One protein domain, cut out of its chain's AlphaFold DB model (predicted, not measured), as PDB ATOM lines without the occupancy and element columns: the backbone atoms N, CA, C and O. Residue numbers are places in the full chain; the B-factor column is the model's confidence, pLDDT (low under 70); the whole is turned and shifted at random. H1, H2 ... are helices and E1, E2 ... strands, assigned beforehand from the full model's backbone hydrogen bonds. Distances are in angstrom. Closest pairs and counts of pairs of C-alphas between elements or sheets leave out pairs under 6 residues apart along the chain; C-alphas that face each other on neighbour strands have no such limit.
ATOM      1  N   VAL A   3     -32.959 -39.655 -22.910       94.06
ATOM      2  CA  VAL A   3     -32.682 -39.751 -21.476       94.06
ATOM      3  C   VAL A   3     -31.550 -38.809 -21.117       94.06
ATOM      4  O   VAL A   3     -30.430 -38.953 -21.608       94.06
ATOM      5  N   LYS A   4     -31.835 -37.848 -20.247       94.06
ATOM      6  CA  LYS A   4     -30.829 -36.970 -19.669       94.06
ATOM      7  C   LYS A   4     -30.175 -37.656 -18.475       94.06
ATOM      8  O   LYS A   4     -30.855 -38.035 -17.523       94.06
ATOM      9  N   VAL A   5     -28.855 -37.800 -18.531       91.00
ATOM     10  CA  VAL A   5     -28.024 -38.345 -17.454       91.00
ATOM     11  C   VAL A   5     -26.947 -37.316 -17.135       91.00
ATOM     12  O   VAL A   5     -25.986 -37.136 -17.889       91.00
ATOM     13  N   GLY A   6     -27.134 -36.586 -16.034       87.88
ATOM     14  CA  GLY A   6     -26.277 -35.452 -15.686       87.88
ATOM     15  C   GLY A   6     -26.249 -34.402 -16.812       87.88
ATOM     16  O   GLY A   6     -27.316 -33.961 -17.249       87.88
ATOM     17  N   PRO A   7     -25.065 -33.995 -17.310       90.88
ATOM     18  CA  PRO A   7     -24.953 -33.008 -18.386       90.88
ATOM     19  C   PRO A   7     -25.173 -33.596 -19.790       90.88
ATOM     20  O   PRO A   7     -25.171 -32.850 -20.766       90.88
ATOM     21  N   ARG A   8     -25.323 -34.920 -19.927       92.44
ATOM     22  CA  ARG A   8     -25.371 -35.603 -21.227       92.44
ATOM     23  C   ARG A   8     -26.780 -36.076 -21.567       92.44
ATOM     24  O   ARG A   8     -27.535 -36.520 -20.706       92.44
ATOM     25  N   MET A   9     -27.109 -36.010 -22.854       93.44
ATOM     26  CA  MET A   9     -28.355 -36.518 -23.423       93.44
ATOM     27  C   MET A   9     -28.065 -37.787 -24.215       93.44
ATOM     28  O   MET A   9     -27.267 -37.772 -25.147       93.44
ATOM     29  N   TYR A  10     -28.745 -38.867 -23.863       93.19
ATOM     30  CA  TYR A  10     -28.628 -40.165 -24.511       93.19
ATOM     31  C   TYR A  10     -29.925 -40.498 -25.234       93.19
ATOM     32  O   TYR A  10     -31.010 -40.120 -24.795       93.19
ATOM     33  N   ARG A  11     -29.840 -41.225 -26.346       93.44
ATOM     34  CA  ARG A  11     -31.015 -41.785 -27.014       93.44
ATOM     35  C   ARG A  11     -30.992 -43.289 -26.809       93.44
ATOM     36  O   ARG A  11     -30.029 -43.932 -27.200       93.44
ATOM     37  N   MET A  12     -32.039 -43.817 -26.192       91.94
ATOM     38  CA  MET A  12     -32.135 -45.241 -25.879       91.94
ATOM     39  C   MET A  12     -33.576 -45.741 -25.980       91.94
ATOM     40  O   MET A  12     -34.546 -44.963 -26.024       91.94
ATOM     41  N   SER A  13     -33.707 -47.060 -26.052       91.00
ATOM     42  CA  SER A  13     -34.978 -47.769 -26.001       91.00
ATOM     43  C   SER A  13     -35.585 -47.721 -24.593       91.00
ATOM     44  O   SER A  13     -34.907 -47.479 -23.595       91.00
ATOM     45  N   ARG A  14     -36.893 -47.991 -24.492       88.19
ATOM     46  CA  ARG A  14     -37.579 -48.112 -23.191       88.19
ATOM     47  C   ARG A  14     -36.993 -49.231 -22.327       88.19
ATOM     48  O   ARG A  14     -36.968 -49.100 -21.110       88.19
ATOM     49  N   LYS A  15     -36.501 -50.303 -22.957       89.94
ATOM     50  CA  LYS A  15     -35.900 -51.450 -22.268       89.94
ATOM     51  C   LYS A  15     -34.571 -51.077 -21.607       89.94
ATOM     52  O   LYS A  15     -34.358 -51.417 -20.450       89.94
ATOM     53  N   GLU A  16     -33.718 -50.335 -22.308       90.38
ATOM     54  CA  GLU A  16     -32.454 -49.830 -21.750       90.38
ATOM     55  C   GLU A  16     -32.696 -48.823 -20.622       90.38
ATOM     56  O   GLU A  16     -32.048 -48.892 -19.580       90.38
ATOM     57  N   PHE A  17     -33.681 -47.934 -20.791       90.75
ATOM     58  CA  PHE A  17     -34.074 -47.005 -19.735       90.75
ATOM     59  C   PHE A  17     -34.546 -47.735 -18.472       90.75
ATOM     60  O   PHE A  17     -34.158 -47.351 -17.373       90.75
ATOM     61  N   GLN A  18     -35.322 -48.814 -18.618       89.56
ATOM     62  CA  GLN A  18     -35.778 -49.610 -17.480       89.56
ATOM     63  C   GLN A  18     -34.609 -50.208 -16.686       89.56
ATOM     64  O   GLN A  18     -34.621 -50.128 -15.464       89.56
ATOM     65  N   GLY A  19     -33.573 -50.720 -17.361       91.38
ATOM     66  CA  GLY A  19     -32.366 -51.204 -16.679       91.38
ATOM     67  C   GLY A  19     -31.605 -50.089 -15.949       91.38
ATOM     68  O   GLY A  19     -31.093 -50.294 -14.851       91.38
ATOM     69  N   LEU A  20     -31.577 -48.874 -16.506       90.12
ATOM     70  CA  LEU A  20     -30.988 -47.709 -15.832       90.12
ATOM     71  C   LEU A  20     -31.789 -47.245 -14.613       90.12
ATOM     72  O   LEU A  20     -31.197 -46.723 -13.668       90.12
ATOM     73  N   LEU A  21     -33.114 -47.418 -14.618       91.94
ATOM     74  CA  LEU A  21     -33.947 -47.095 -13.460       91.94
ATOM     75  C   LEU A  21     -33.570 -47.943 -12.247       91.94
ATOM     76  O   LEU A  21     -33.536 -47.400 -11.146       91.94
ATOM     77  N   ASP A  22     -33.252 -49.224 -12.440       90.62
ATOM     78  CA  ASP A  22     -32.854 -50.114 -11.346       90.62
ATOM     79  C   ASP A  22     -31.546 -49.639 -10.699       90.62
ATOM     80  O   ASP A  22     -31.476 -49.469  -9.481       90.62
ATOM     81  N   VAL A  23     -30.554 -49.267 -11.515       90.69
ATOM     82  CA  VAL A  23     -29.296 -48.680 -11.023       90.69
ATOM     83  C   VAL A  23     -29.544 -47.347 -10.308       90.69
ATOM     84  O   VAL A  23     -29.005 -47.093  -9.231       90.69
ATOM     85  N   ALA A  24     -30.386 -46.472 -10.867       90.50
ATOM     86  CA  ALA A  24     -30.705 -45.181 -10.254       90.50
ATOM     87  C   ALA A  24     -31.445 -45.342  -8.914       90.50
ATOM     88  O   ALA A  24     -31.200 -44.585  -7.969       90.50
ATOM     89  N   LYS A  25     -32.317 -46.351  -8.816       90.38
ATOM     90  CA  LYS A  25     -33.051 -46.709  -7.602       90.38
ATOM     91  C   LYS A  25     -32.095 -47.085  -6.472       90.38
ATOM     92  O   LYS A  25     -32.284 -46.609  -5.356       90.38
ATOM     93  N   GLU A  26     -31.059 -47.875  -6.741       89.50
ATOM     94  CA  GLU A  26     -30.053 -48.244  -5.733       89.50
ATOM     95  C   GLU A  26     -29.252 -47.032  -5.227       89.50
ATOM     96  O   GLU A  26     -28.937 -46.928  -4.043       89.50
ATOM     97  N   GLN A  27     -28.975 -46.061  -6.102       87.88
ATOM     98  CA  GLN A  27     -28.187 -44.865  -5.771       87.88
ATOM     99  C   GLN A  27     -28.930 -43.828  -4.912       87.88
ATOM    100  O   GLN A  27     -28.295 -42.933  -4.329       87.88
ATOM    101  N   VAL A  28     -30.262 -43.914  -4.841       88.62
ATOM    102  CA  VAL A  28     -31.123 -42.994  -4.085       88.62
ATOM    103  C   VAL A  28     -31.958 -43.792  -3.081       88.62
ATOM    104  O   VAL A  28     -33.103 -44.136  -3.366       88.62
ATOM    105  N   PRO A  29     -31.438 -44.053  -1.868       86.06
ATOM    106  CA  PRO A  29     -32.160 -44.837  -0.861       86.06
ATOM    107  C   PRO A  29     -33.509 -44.219  -0.461       86.06
ATOM    108  O   PRO A  29     -34.468 -44.929  -0.164       86.06
ATOM    109  N   PHE A  30     -33.593 -42.887  -0.467       90.56
ATOM    110  CA  PHE A  30     -34.803 -42.139  -0.143       90.56
ATOM    111  C   PHE A  30     -34.833 -40.827  -0.935       90.56
ATOM    112  O   PHE A  30     -33.961 -39.973  -0.761       90.56
ATOM    113  N   GLY A  31     -35.812 -40.668  -1.829       92.31
ATOM    114  CA  GLY A  31     -35.832 -39.539  -2.762       92.31
ATOM    115  C   GLY A  31     -36.341 -39.872  -4.163       92.31
ATOM    116  O   GLY A  31     -36.860 -40.963  -4.402       92.31
ATOM    117  N   VAL A  32     -36.195 -38.929  -5.094       93.81
ATOM    118  CA  VAL A  32     -36.565 -39.079  -6.513       93.81
ATOM    119  C   VAL A  32     -35.323 -39.450  -7.320       93.81
ATOM    120  O   VAL A  32     -34.316 -38.742  -7.279       93.81
ATOM    121  N   TYR A  33     -35.402 -40.560  -8.055       94.38
ATOM    122  CA  TYR A  33     -34.287 -41.069  -8.861       94.38
ATOM    123  C   TYR A  33     -34.494 -40.917 -10.370       94.38
ATOM    124  O   TYR A  33     -33.531 -40.931 -11.134       94.38
ATOM    125  N   ALA A  34     -35.734 -40.742 -10.829       94.44
ATOM    126  CA  ALA A  34     -35.996 -40.434 -12.230       94.44
ATOM    127  C   ALA A  34     -37.348 -39.749 -12.432       94.44
ATOM    128  O   ALA A  34     -38.295 -39.945 -11.665       94.44
ATOM    129  N   ILE A  35     -37.447 -38.988 -13.517       94.50
ATOM    130  CA  ILE A  35     -38.702 -38.446 -14.038       94.50
ATOM    131  C   ILE A  35     -38.834 -38.780 -15.523       94.50
ATOM    132  O   ILE A  35     -37.848 -38.807 -16.253       94.50
ATOM    133  N   GLU A  36     -40.051 -39.042 -15.979       93.38
ATOM    134  CA  GLU A  36     -40.346 -39.450 -17.354       93.38
ATOM    135  C   GLU A  36     -41.556 -38.674 -17.879       93.38
ATOM    136  O   GLU A  36     -42.548 -38.500 -17.174       93.38
ATOM    137  N   LYS A  37     -41.496 -38.208 -19.125       93.00
ATOM    138  CA  LYS A  37     -42.603 -37.555 -19.825       93.00
ATOM    139  C   LYS A  37     -42.546 -37.876 -21.315       93.00
ATOM    140  O   LYS A  37     -41.669 -37.403 -22.035       93.00
ATOM    141  N   SER A  38     -43.523 -38.648 -21.780       88.38
ATOM    142  CA  SER A  38     -43.698 -39.052 -23.181       88.38
ATOM    143  C   SER A  38     -42.462 -39.731 -23.793       88.38
ATOM    144  O   SER A  38     -42.288 -40.935 -23.621       88.38
ATOM    145  N   ASP A  39     -41.617 -38.988 -24.515       89.38
ATOM    146  CA  ASP A  39     -40.397 -39.504 -25.159       89.38
ATOM    147  C   ASP A  39     -39.111 -38.910 -24.549       89.38
ATOM    148  O   ASP A  39     -38.024 -39.022 -25.118       89.38
ATOM    149  N   TYR A  40     -39.233 -38.288 -23.374       92.44
ATOM    150  CA  TYR A  40     -38.138 -37.740 -22.583       92.44
ATOM    151  C   TYR A  40     -38.111 -38.363 -21.187       92.44
ATOM    152  O   TYR A  40     -39.150 -38.526 -20.551       92.44
ATOM    153  N   ALA A  41     -36.920 -38.650 -20.683       93.88
ATOM    154  CA  ALA A  41     -36.704 -38.985 -19.289       93.88
ATOM    155  C   ALA A  41     -35.453 -38.289 -18.756       93.88
ATOM    156  O   ALA A  41     -34.545 -37.938 -19.506       93.88
ATOM    157  N   GLU A  42     -35.394 -38.099 -17.448       93.62
ATOM    158  CA  GLU A  42     -34.256 -37.502 -16.765       93.62
ATOM    159  C   GLU A  42     -33.953 -38.315 -15.514       93.62
ATOM    160  O   GLU A  42     -34.809 -38.475 -14.639       93.62
ATOM    161  N   LEU A  43     -32.732 -38.847 -15.450       93.06
ATOM    162  CA  LEU A  43     -32.212 -39.467 -14.242       93.06
ATOM    163  C   LEU A  43     -31.813 -38.365 -13.269       93.06
ATOM    164  O   LEU A  43     -31.096 -37.425 -13.621       93.06
ATOM    165  N   ARG A  44     -32.290 -38.493 -12.035       91.69
ATOM    166  CA  ARG A  44     -32.080 -37.519 -10.969       91.69
ATOM    167  C   ARG A  44     -31.484 -38.207  -9.748       91.69
ATOM    168  O   ARG A  44     -31.579 -39.418  -9.587       91.69
ATOM    169  N   ARG A  45     -30.832 -37.433  -8.884       90.12
ATOM    170  CA  ARG A  45     -30.306 -37.909  -7.595       90.12
ATOM    171  C   ARG A  45     -30.816 -37.023  -6.464       90.12
ATOM    172  O   ARG A  45     -30.043 -36.595  -5.609       90.12
ATOM    173  N   ASP A  46     -32.110 -36.708  -6.488       88.62
ATOM    174  CA  ASP A  46     -32.716 -35.848  -5.474       88.62
ATOM    175  C   ASP A  46     -32.936 -36.677  -4.208       88.62
ATOM    176  O   ASP A  46     -33.936 -37.382  -4.066       88.62
ATOM    177  N   LYS A  47     -31.978 -36.617  -3.283       88.31
ATOM    178  CA  LYS A  47     -32.128 -37.215  -1.957       88.31
ATOM    179  C   LYS A  47     -33.081 -36.355  -1.137       88.31
ATOM    180  O   LYS A  47     -32.904 -35.143  -1.042       88.31
ATOM    181  N   CYS A  48     -34.091 -36.979  -0.549       87.25
ATOM    182  CA  CYS A  48     -34.990 -36.298   0.372       87.25
ATOM    183  C   CYS A  48     -34.598 -36.624   1.817       87.25
ATOM    184  O   CYS A  48     -34.087 -37.699   2.109       87.25
ATOM    185  N   GLU A  49     -34.859 -35.701   2.734       84.44
ATOM    186  CA  GLU A  49     -34.619 -35.916   4.170       84.44
ATOM    187  C   GLU A  49     -35.900 -36.332   4.904       84.44
ATOM    188  O   GLU A  49     -35.848 -36.871   6.003       84.44
ATOM    189  N   SER A  50     -37.070 -36.086   4.300       87.31
ATOM    190  CA  SER A  50     -38.370 -36.371   4.905       87.31
ATOM    191  C   SER A  50     -39.412 -36.799   3.875       87.31
ATOM    192  O   SER A  50     -39.346 -36.444   2.692       87.31
ATOM    193  N   ILE A  51     -40.417 -37.544   4.341       87.81
ATOM    194  CA  ILE A  51     -41.554 -37.991   3.521       87.81
ATOM    195  C   ILE A  51     -42.346 -36.790   2.997       87.81
ATOM    196  O   ILE A  51     -42.816 -36.815   1.861       87.81
ATOM    197  N   THR A  52     -42.462 -35.720   3.786       89.62
ATOM    198  CA  THR A  52     -43.145 -34.487   3.375       89.62
ATOM    199  C   THR A  52     -42.459 -33.855   2.166       89.62
ATOM    200  O   THR A  52     -43.128 -33.627   1.159       89.62
ATOM    201  N   LYS A  53     -41.126 -33.687   2.206       89.12
ATOM    202  CA  LYS A  53     -40.346 -33.179   1.061       89.12
ATOM    203  C   LYS A  53     -40.496 -34.089  -0.166       89.12
ATOM    204  O   LYS A  53     -40.698 -33.605  -1.276       89.12
ATOM    205  N   LEU A  54     -40.472 -35.412   0.027       91.62
ATOM    206  CA  LEU A  54     -40.656 -36.383  -1.058       91.62
ATOM    207  C   LEU A  54     -42.037 -36.270  -1.728       91.62
ATOM    208  O   LEU A  54     -42.147 -36.321  -2.957       91.62
ATOM    209  N   LYS A  55     -43.098 -36.127  -0.925       90.69
ATOM    210  CA  LYS A  55     -44.474 -35.951  -1.406       90.69
ATOM    211  C   LYS A  55     -44.634 -34.634  -2.151       90.69
ATOM    212  O   LYS A  55     -45.238 -34.627  -3.223       90.69
ATOM    213  N   GLU A  56     -44.075 -33.554  -1.615       91.94
ATOM    214  CA  GLU A  56     -44.105 -32.239  -2.248       91.94
ATOM    215  C   GLU A  56     -43.420 -32.271  -3.617       91.94
ATOM    216  O   GLU A  56     -44.051 -31.943  -4.622       91.94
ATOM    217  N   LEU A  57     -42.187 -32.780  -3.680       90.94
ATOM    218  CA  LEU A  57     -41.416 -32.893  -4.917       90.94
ATOM    219  C   LEU A  57     -42.125 -33.786  -5.947       90.94
ATOM    220  O   LEU A  57     -42.256 -33.438  -7.120       90.94
ATOM    221  N   THR A  58     -42.670 -34.921  -5.495       91.94
ATOM    222  CA  THR A  58     -43.481 -35.798  -6.348       91.94
ATOM    223  C   THR A  58     -44.702 -35.062  -6.903       91.94
ATOM    224  O   THR A  58     -45.022 -35.224  -8.080       91.94
ATOM    225  N   ARG A  59     -45.397 -34.263  -6.082       93.25
ATOM    226  CA  ARG A  59     -46.575 -33.498  -6.512       93.25
ATOM    227  C   ARG A  59     -46.198 -32.424  -7.527       93.25
ATOM    228  O   ARG A  59     -46.899 -32.296  -8.523       93.25
ATOM    229  N   GLN A  60     -45.100 -31.702  -7.308       93.19
ATOM    230  CA  GLN A  60     -44.606 -30.674  -8.229       93.19
ATOM    231  C   GLN A  60     -44.313 -31.257  -9.618       93.19
ATOM    232  O   GLN A  60     -44.814 -30.748 -10.620       93.19
ATOM    233  N   PHE A  61     -43.580 -32.371  -9.693       93.00
ATOM    234  CA  PHE A  61     -43.288 -33.017 -10.976       93.00
ATOM    235  C   PHE A  61     -44.531 -33.625 -11.636       93.00
ATOM    236  O   PHE A  61     -44.713 -33.485 -12.846       93.00
ATOM    237  N   LYS A  62     -45.430 -34.243 -10.858       92.00
ATOM    238  CA  LYS A  62     -46.710 -34.741 -11.387       92.00
ATOM    239  C   LYS A  62     -47.584 -33.615 -11.938       92.00
ATOM    240  O   LYS A  62     -48.181 -33.796 -12.994       92.00
ATOM    241  N   ALA A  63     -47.626 -32.459 -11.275       93.69
ATOM    242  CA  ALA A  63     -48.363 -31.286 -11.747       93.69
ATOM    243  C   ALA A  63     -47.821 -30.757 -13.087       93.69
ATOM    244  O   ALA A  63     -48.583 -30.285 -13.920       93.69
ATOM    245  N   GLN A  64     -46.520 -30.912 -13.338       91.38
ATOM    246  CA  GLN A  64     -45.888 -30.600 -14.627       91.38
ATOM    247  C   GLN A  64     -46.101 -31.694 -15.702       91.38
ATOM    248  O   GLN A  64     -45.621 -31.571 -16.837       91.38
ATOM    249  N   GLY A  65     -46.811 -32.776 -15.368       92.94
ATOM    250  CA  GLY A  65     -47.104 -33.896 -16.263       92.94
ATOM    251  C   GLY A  65     -45.987 -34.935 -16.367       92.94
ATOM    252  O   GLY A  65     -45.960 -35.690 -17.336       92.94
ATOM    253  N   PHE A  66     -45.054 -34.972 -15.411       94.44
ATOM    254  CA  PHE A  66     -44.037 -36.020 -15.348       94.44
ATOM    255  C   PHE A  66     -44.516 -37.210 -14.513       94.44
ATOM    256  O   PHE A  66     -45.088 -37.073 -13.429       94.44
ATOM    257  N   LYS A  67     -44.198 -38.410 -14.987       93.19
ATOM    258  CA  LYS A  67     -44.196 -39.631 -14.192       93.19
ATOM    259  C   LYS A  67     -42.951 -39.628 -13.309       93.19
ATOM    260  O   LYS A  67     -41.841 -39.447 -13.797       93.19
ATOM    261  N   VAL A  68     -43.143 -39.802 -12.004       93.38
ATOM    262  CA  VAL A  68     -42.079 -39.657 -10.998       93.38
ATOM    263  C   VAL A  68     -41.738 -41.002 -10.383       93.38
ATOM    264  O   VAL A  68     -42.599 -41.641  -9.767       93.38
ATOM    265  N   TRP A  69     -40.467 -41.369 -10.477       93.12
ATOM    266  CA  TRP A  69     -39.886 -42.565  -9.891       93.12
ATOM    267  C   TRP A  69     -39.104 -42.200  -8.629       93.12
ATOM    268  O   TRP A  69     -38.215 -41.348  -8.645       93.12
ATOM    269  N   SER A  70     -39.475 -42.801  -7.501       93.00
ATOM    270  CA  SER A  70     -38.960 -42.393  -6.195       93.00
ATOM    271  C   SER A  70     -38.984 -43.524  -5.176       93.00
ATOM    272  O   SER A  70     -39.929 -44.313  -5.179       93.00
ATOM    273  N   ASN A  71     -38.046 -43.512  -4.235       91.06
ATOM    274  CA  ASN A  71     -37.967 -44.443  -3.111       91.06
ATOM    275  C   ASN A  71     -38.434 -43.793  -1.806       91.06
ATOM    276  O   ASN A  71     -38.236 -42.595  -1.604       91.06
TER     277      ASN A  71
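Overview. This is residues 3 to 71 of the 76 residues of an uncharacterized protein of Blautia obeum (UniProt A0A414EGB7). A twisted sheet of five strands stands between two helices, H1 over one face and H2 over the other, both running along the strands. E3 and E4 make the core, and the short hairpin of E1 and E2 extends the sheet beyond E4. The printed part has 69 residues, in the order E1 E2 H1 E3 E4 H2 E5; the mixed sheet runs E2 E1 E4 E3 E5, and the class is mixed, helices and strands. It is compact, with a radius of gyration of the C-alphas of 11.7 A and spans of 33 by 25 by 21 A.

Along the chain. E4 is residues 40 to 47, 21.5 A long, and E3 is 31 to 37, 18.5 A. E1 is residues 3 to 5, from C-alpha 3 at (-32.682, -39.751, -21.476), and E2 is 8 to 11. E5 is residues 67 to 71, ending at C-alpha 71 at (-37.967, -44.443, -3.111). H1 is residues 14 to 27, 20.1 A, and H2 is 51 to 63, 18.0 A.

Arrangement. E4 and E3, a hairpin, are antiparallel at 168 degrees, with N 42 and O 35 2.8 A apart. E3 and E5 are antiparallel, with N 69 and O 34 at 2.9 A. E1 is parallel to E4, with N 4 and O 41 at 2.8 A, and antiparallel to E2, with N 3 and O 10 at 2.8 A. H1 is on the sheet over E4 and E3, at a height of 8.3 A; its closest C-alphas to E3 are those of Ala 24 and Tyr 33, 5.6 A. H2 is on the opposite face over E3 and E5, at 9.0 A; Thr 58 and Val 68 have its closest C-alphas to E5, 6.2 A. Three layers result, helices on both faces of a sheet. E2, H1, E3 and E4, H2, E5 are split strand-helix-strand units, two strands running the same way but not neighbours with a helix between, each with a right-handed crossover. Every O i to N i+4 pair is within hydrogen-bond range in H2, and 9 of 10 in H1.

Size, cuts and confidence. The C-alphas of Arg 11 and Thr 52 are the farthest apart, 33.5 A. The printed part has no cut, its links between named elements are tight, and no printed residue is under pLDDT 70.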